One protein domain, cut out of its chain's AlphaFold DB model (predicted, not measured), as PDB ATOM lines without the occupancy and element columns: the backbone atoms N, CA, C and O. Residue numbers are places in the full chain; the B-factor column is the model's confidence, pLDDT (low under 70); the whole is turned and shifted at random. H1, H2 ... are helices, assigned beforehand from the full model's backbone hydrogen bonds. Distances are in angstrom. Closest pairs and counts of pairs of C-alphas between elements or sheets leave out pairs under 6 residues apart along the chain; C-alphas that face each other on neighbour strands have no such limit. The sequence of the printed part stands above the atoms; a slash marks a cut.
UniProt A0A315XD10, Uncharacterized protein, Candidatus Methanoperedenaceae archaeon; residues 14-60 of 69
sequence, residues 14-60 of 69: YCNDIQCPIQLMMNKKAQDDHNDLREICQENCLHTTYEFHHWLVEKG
ATOM      1  N   TYR A  14     189.241 126.211 182.203       98.00
ATOM      2  CA  TYR A  14     189.915 126.601 180.960       98.00
ATOM      3  C   TYR A  14     191.218 127.359 181.232       98.00
ATOM      4  O   TYR A  14     192.292 126.927 180.828       98.00
ATOM      5  N   CYS A  15     191.140 128.468 181.978       97.44
ATOM      6  CA  CYS A  15     192.289 129.336 182.228       97.44
ATOM      7  C   CYS A  15     193.427 128.622 182.976       97.44
ATOM      8  O   CYS A  15     194.589 128.964 182.775       97.44
ATOM      9  N   ASN A  16     193.107 127.666 183.851       97.25
ATOM     10  CA  ASN A  16     194.113 126.842 184.516       97.25
ATOM     11  C   ASN A  16     194.732 125.827 183.547       97.25
ATOM     12  O   ASN A  16     195.949 125.669 183.554       97.25
ATOM     13  N   ASP A  17     193.932 125.167 182.708       98.06
ATOM     14  CA  ASP A  17     194.418 124.162 181.757       98.06
ATOM     15  C   ASP A  17     195.381 124.777 180.732       98.06
ATOM     16  O   ASP A  17     196.497 124.293 180.562       98.06
ATOM     17  N   ILE A  18     195.016 125.923 180.148       97.69
ATOM     18  CA  ILE A  18     195.862 126.633 179.174       97.69
ATOM     19  C   ILE A  18     196.964 127.491 179.810       97.69
ATOM     20  O   ILE A  18     197.637 128.246 179.112       97.69
ATOM     21  N   GLN A  19     197.140 127.416 181.134       97.38
ATOM     22  CA  GLN A  19     198.165 128.170 181.864       97.38
ATOM     23  C   GLN A  19     198.083 129.691 181.616       97.38
ATOM     24  O   GLN A  19     199.097 130.368 181.440       97.38
ATOM     25  N   CYS A  20     196.864 130.247 181.618       97.25
ATOM     26  CA  CYS A  20     196.619 131.674 181.408       97.25
ATOM     27  C   CYS A  20     197.467 132.512 182.385       97.25
ATOM     28  O   CYS A  20     197.369 132.313 183.602       97.25
ATOM     29  N   PRO A  21     198.256 133.492 181.907       95.75
ATOM     30  CA  PRO A  21     199.176 134.238 182.760       95.75
ATOM     31  C   PRO A  21     198.448 135.004 183.870       95.75
ATOM     32  O   PRO A  21     198.921 135.027 185.006       95.75
ATOM     33  N   ILE A  22     197.261 135.557 183.584       94.81
ATOM     34  CA  ILE A  22     196.431 136.218 184.601       94.81
ATOM     35  C   ILE A  22     195.992 135.212 185.668       94.81
ATOM     36  O   ILE A  22     196.126 135.484 186.858       94.81
ATOM     37  N   GLN A  23     195.538 134.021 185.267       94.81
ATOM     38  CA  GLN A  23     195.133 132.975 186.207       94.81
ATOM     39  C   GLN A  23     196.305 132.471 187.057       94.81
ATOM     40  O   GLN A  23     196.137 132.258 188.255       94.81
ATOM     41  N   LEU A  24     197.496 132.326 186.476       93.62
ATOM     42  CA  LEU A  24     198.697 131.935 187.212       93.62
ATOM     43  C   LEU A  24     199.125 132.999 188.226       93.62
ATOM     44  O   LEU A  24     199.508 132.652 189.342       93.62
ATOM     45  N   MET A  25     199.034 134.285 187.877       93.12
ATOM     46  CA  MET A  25     199.237 135.378 188.836       93.12
ATOM     47  C   MET A  25     198.174 135.343 189.938       93.12
ATOM     48  O   MET A  25     198.502 135.455 191.120       93.12
ATOM     49  N   MET A  26     196.917 135.089 189.567       90.94
ATOM     50  CA  MET A  26     195.816 134.958 190.516       90.94
ATOM     51  C   MET A  26     195.970 133.769 191.475       90.94
ATOM     52  O   MET A  26     195.617 133.868 192.643       90.94
ATOM     53  N   ASN A  27     196.535 132.650 191.029       90.00
ATOM     54  CA  ASN A  27     196.787 131.498 191.899       90.00
ATOM     55  C   ASN A  27     197.902 131.770 192.928       90.00
ATOM     56  O   ASN A  27     197.990 131.061 193.925       90.00
ATOM     57  N   LYS A  28     198.762 132.773 192.685       88.19
ATOM     58  CA  LYS A  28     199.935 133.076 193.520       88.19
ATOM     59  C   LYS A  28     199.687 134.093 194.633       88.19
ATOM     60  O   LYS A  28     200.421 134.044 195.618       88.19
ATOM     61  N   LYS A  29     198.726 135.019 194.511       83.25
ATOM     62  CA  LYS A  29     198.447 135.962 195.620       83.25
ATOM     63  C   LYS A  29     197.425 135.404 196.619       83.25
ATOM     64  O   LYS A  29     196.633 134.519 196.292       83.25
ATOM     65  N   ALA A  30     197.418 135.966 197.827       66.94
ATOM     66  CA  ALA A  30     196.408 135.681 198.842       66.94
ATOM     67  C   ALA A  30     195.004 136.090 198.355       66.94
ATOM     68  O   ALA A  30     194.859 137.010 197.554       66.94
ATOM     69  N   GLN A  31     193.971 135.394 198.829       64.31
ATOM     70  CA  GLN A  31     192.618 135.408 198.259       64.31
ATOM     71  C   GLN A  31     191.947 136.802 198.188       64.31
ATOM     72  O   GLN A  31     191.089 136.995 197.324       64.31
ATOM     73  N   ASP A  32     192.393 137.761 199.010       62.41
ATOM     74  CA  ASP A  32     191.857 139.131 199.112       62.41
ATOM     75  C   ASP A  32     192.538 140.194 198.216       62.41
ATOM     76  O   ASP A  32     192.009 141.294 198.099       62.41
ATOM     77  N   ASP A  33     193.654 139.904 197.532       68.06
ATOM     78  CA  ASP A  33     194.460 140.927 196.812       68.06
ATOM     79  C   ASP A  33     194.391 140.831 195.267       68.06
ATOM     80  O   ASP A  33     195.335 141.130 194.529       68.06
ATOM     81  N   HIS A  34     193.269 140.348 194.731       72.44
ATOM     82  CA  HIS A  34     193.146 140.047 193.293       72.44
ATOM     83  C   HIS A  34     192.113 140.870 192.532       72.44
ATOM     84  O   HIS A  34     191.773 140.500 191.406       72.44
ATOM     85  N   ASN A  35     191.570 141.933 193.124       74.06
ATOM     86  CA  ASN A  35     190.477 142.681 192.496       74.06
ATOM     87  C   ASN A  35     190.875 143.227 191.115       74.06
ATOM     88  O   ASN A  35     190.169 142.953 190.148       74.06
ATOM     89  N   ASP A  36     192.065 143.811 190.989       82.25
ATOM     90  CA  ASP A  36     192.575 144.337 189.714       82.25
ATOM     91  C   ASP A  36     192.743 143.236 188.648       82.25
ATOM     92  O   ASP A  36     192.433 143.416 187.473       82.25
ATOM     93  N   LEU A  37     193.180 142.034 189.047       87.81
ATOM     94  CA  LEU A  37     193.335 140.906 188.118       87.81
ATOM     95  C   LEU A  37     191.983 140.333 187.669       87.81
ATOM     96  O   LEU A  37     191.879 139.774 186.576       87.81
ATOM     97  N   ARG A  38     190.938 140.451 188.498       87.81
ATOM     98  CA  ARG A  38     189.579 140.033 188.122       87.81
ATOM     99  C   ARG A  38     188.973 140.965 187.087       87.81
ATOM    100  O   ARG A  38     188.305 140.456 186.191       87.81
ATOM    101  N   GLU A  39     189.228 142.265 187.196       91.00
ATOM    102  CA  GLU A  39     188.765 143.259 186.227       91.00
ATOM    103  C   GLU A  39     189.314 142.955 184.827       91.00
ATOM    104  O   GLU A  39     188.558 142.935 183.857       91.00
ATOM    105  N   ILE A  40     190.592 142.566 184.728       92.38
ATOM    106  CA  ILE A  40     191.184 142.110 183.460       92.38
ATOM    107  C   ILE A  40     190.402 140.923 182.888       92.38
ATOM    108  O   ILE A  40     190.051 140.931 181.716       92.38
ATOM    109  N   CYS A  41     190.081 139.907 183.696       93.06
ATOM    110  CA  CYS A  41     189.322 138.750 183.212       93.06
ATOM    111  C   CYS A  41     187.894 139.092 182.751       93.06
ATOM    112  O   CYS A  41     187.327 138.327 181.975       93.06
ATOM    113  N   GLN A  42     187.294 140.165 183.272       90.69
ATOM    114  CA  GLN A  42     185.911 140.549 182.983       90.69
ATOM    115  C   GLN A  42     185.813 141.450 181.755       90.69
ATOM    116  O   GLN A  42     185.022 141.166 180.861       90.69
ATOM    117  N   GLU A  43     186.651 142.481 181.694       93.81
ATOM    118  CA  GLU A  43     186.530 143.548 180.698       93.81
ATOM    119  C   GLU A  43     187.581 143.440 179.584       93.81
ATOM    120  O   GLU A  43     187.362 143.907 178.470       93.81
ATOM    121  N   ASN A  44     188.730 142.810 179.859       94.88
ATOM    122  CA  ASN A  44     189.906 142.818 178.982       94.88
ATOM    123  C   ASN A  44     190.560 141.430 178.878       94.88
ATOM    124  O   ASN A  44     191.786 141.293 178.943       94.88
ATOM    125  N   CYS A  45     189.739 140.380 178.782       96.06
ATOM    126  CA  CYS A  45     190.240 139.010 178.752       96.06
ATOM    127  C   CYS A  45     191.208 138.813 177.572       96.06
ATOM    128  O   CYS A  45     190.909 139.189 176.442       96.06
ATOM    129  N   LEU A  46     192.349 138.165 177.831       96.62
ATOM    130  CA  LEU A  46     193.345 137.836 176.800       96.62
ATOM    131  C   LEU A  46     192.865 136.760 175.817       96.62
ATOM    132  O   LEU A  46     193.512 136.534 174.799       96.62
ATOM    133  N   HIS A  47     191.776 136.068 176.152       97.38
ATOM    134  CA  HIS A  47     191.244 134.955 175.383       97.38
ATOM    135  C   HIS A  47     189.902 135.317 174.772       97.38
ATOM    136  O   HIS A  47     189.047 135.953 175.394       97.38
ATOM    137  N   THR A  48     189.705 134.839 173.558       97.31
ATOM    138  CA  THR A  48     188.473 134.992 172.808       97.31
ATOM    139  C   THR A  48     187.458 133.925 173.200       97.31
ATOM    140  O   THR A  48     187.781 132.802 173.596       97.31
ATOM    141  N   THR A  49     186.185 134.248 172.996       96.25
ATOM    142  CA  THR A  49     185.094 133.277 173.091       96.25
ATOM    143  C   THR A  49     185.295 132.091 172.140       96.25
ATOM    144  O   THR A  49     184.861 130.987 172.451       96.25
ATOM    145  N   TYR A  50     185.958 132.294 170.999       97.75
ATOM    146  CA  TYR A  50     186.258 131.231 170.041       97.75
ATOM    147  C   TYR A  50     187.228 130.192 170.621       97.75
ATOM    148  O   TYR A  50     186.909 129.005 170.618       97.75
ATOM    149  N   GLU A  51     188.359 130.627 171.184       98.31
ATOM    150  CA  GLU A  51     189.350 129.728 171.796       98.31
ATOM    151  C   GLU A  51     188.738 128.910 172.938       98.31
ATOM    152  O   GLU A  51     188.919 127.695 172.999       98.31
ATOM    153  N   PHE A  52     187.940 129.556 173.794       97.75
ATOM    154  CA  PHE A  52     187.246 128.860 174.874       97.75
ATOM    155  C   PHE A  52     186.282 127.787 174.348       97.75
ATOM    156  O   PHE A  52     186.275 126.665 174.849       97.75
ATOM    157  N   HIS A  53     185.485 128.097 173.321       97.56
ATOM    158  CA  HIS A  53     184.561 127.119 172.748       97.56
ATOM    159  C   HIS A  53     185.277 125.944 172.083       97.56
ATOM    160  O   HIS A  53     184.840 124.806 172.243       97.56
ATOM    161  N   HIS A  54     186.375 126.193 171.371       97.81
ATOM    162  CA  HIS A  54     187.175 125.119 170.790       97.81
ATOM    163  C   HIS A  54     187.755 124.206 171.867       97.81
ATOM    164  O   HIS A  54     187.618 122.989 171.769       97.81
ATOM    165  N   TRP A  55     188.278 124.786 172.946       98.25
ATOM    166  CA  TRP A  55     188.756 124.019 174.089       98.25
ATOM    167  C   TRP A  55     187.656 123.160 174.729       98.25
ATOM    168  O   TRP A  55     187.890 121.997 175.053       98.25
ATOM    169  N   LEU A  56     186.430 123.686 174.872       97.50
ATOM    170  CA  LEU A  56     185.297 122.904 175.383       97.50
ATOM    171  C   LEU A  56     185.031 121.668 174.514       97.50
ATOM    172  O   LEU A  56     184.863 120.572 175.048       97.50
ATOM    173  N   VAL A  57     185.031 121.835 173.187       96.69
ATOM    174  CA  VAL A  57     184.838 120.733 172.232       96.69
ATOM    175  C   VAL A  57     185.969 119.708 172.342       96.69
ATOM    176  O   VAL A  57     185.698 118.511 172.406       96.69
ATOM    177  N   GLU A  58     187.220 120.158 172.429       97.81
ATOM    178  CA  GLU A  58     188.395 119.286 172.573       97.81
ATOM    179  C   GLU A  58     188.373 118.463 173.868       97.81
ATOM    180  O   GLU A  58     188.792 117.306 173.873       97.81
ATOM    181  N   LYS A  59     187.854 119.030 174.961       97.06
ATOM    182  CA  LYS A  59     187.694 118.335 176.249       97.06
ATOM    183  C   LYS A  59     186.417 117.495 176.339       97.06
ATOM    184  O   LYS A  59     186.204 116.832 177.350       97.06
ATOM    185  N   GLY A  60     185.579 117.497 175.301       95.44
ATOM    186  CA  GLY A  60     184.350 116.705 175.244       95.44
ATOM    187  C   GLY A  60     183.163 117.308 175.999       95.44
ATOM    188  O   GLY A  60     182.208 116.589 176.296       95.44
TER     189      GLY A  60
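This is residues 14 to 60 of the 69 residues of an uncharacterized protein of Candidatus Methanoperedenaceae archaeon (UniProt A0A315XD10). The printed part is a flattened, open ring of four helices: H2 and H3 form a helical hairpin at one end, H4 makes the other end, and the short H1 lies between H2 and H4. Residues 28 to 33, around the turn of the hairpin, stick out, and H4 comes back near H1. There are 47 residues with four named helices, H1, H2, H3 and H4 in that order, and no named strand; the class is all helix. The whole is only just loose, close to compact, with a radius of gyration of the C-alphas of 11.8 A, and elongated, with spans of 33 by 19 by 13 A.

H1 is residues 14 to 17, from C-alpha 14 at (189.915, 126.601, 180.960), 5.2 A from first to last C-alpha. H2, residues 21 to 28, measures 10.8 A. H3, residues 35 to 43, measures 12.5 A. H4, residues 49 to 58, measures 14.4 A and ends with C-alpha 58 at (188.395, 119.286, 172.573).

H1 and H2 only just touch, with 3 pairs of C-alphas within 8 A, and only at the corner by their link; the closest C-alphas, of Cys 15 and Gln 23, are 6.1 A apart. H2 and H3 touch as a hairpin, opposite ways at a shallow tilt of 29 degrees, their closest C-alphas, of Ile 22 and Leu 37, 6.6 A apart. H4 is close to but not clearly touching H1, the closest C-alphas, of Tyr 14 and Phe 52, being 7.0 A apart. H4 is apart from H2 and H3, and H1 is apart from H3. In H2, H3 and H4 every O i to N i+4 pair is within hydrogen-bond range; H1 is too short for such a pair.

The C-alphas farthest apart, of Asp 33 and Gly 60, are 34.0 A apart. The printed part has no cut and no long link. The mean pLDDT of the printed part is 91.2; residues 30 to 33 are under 70.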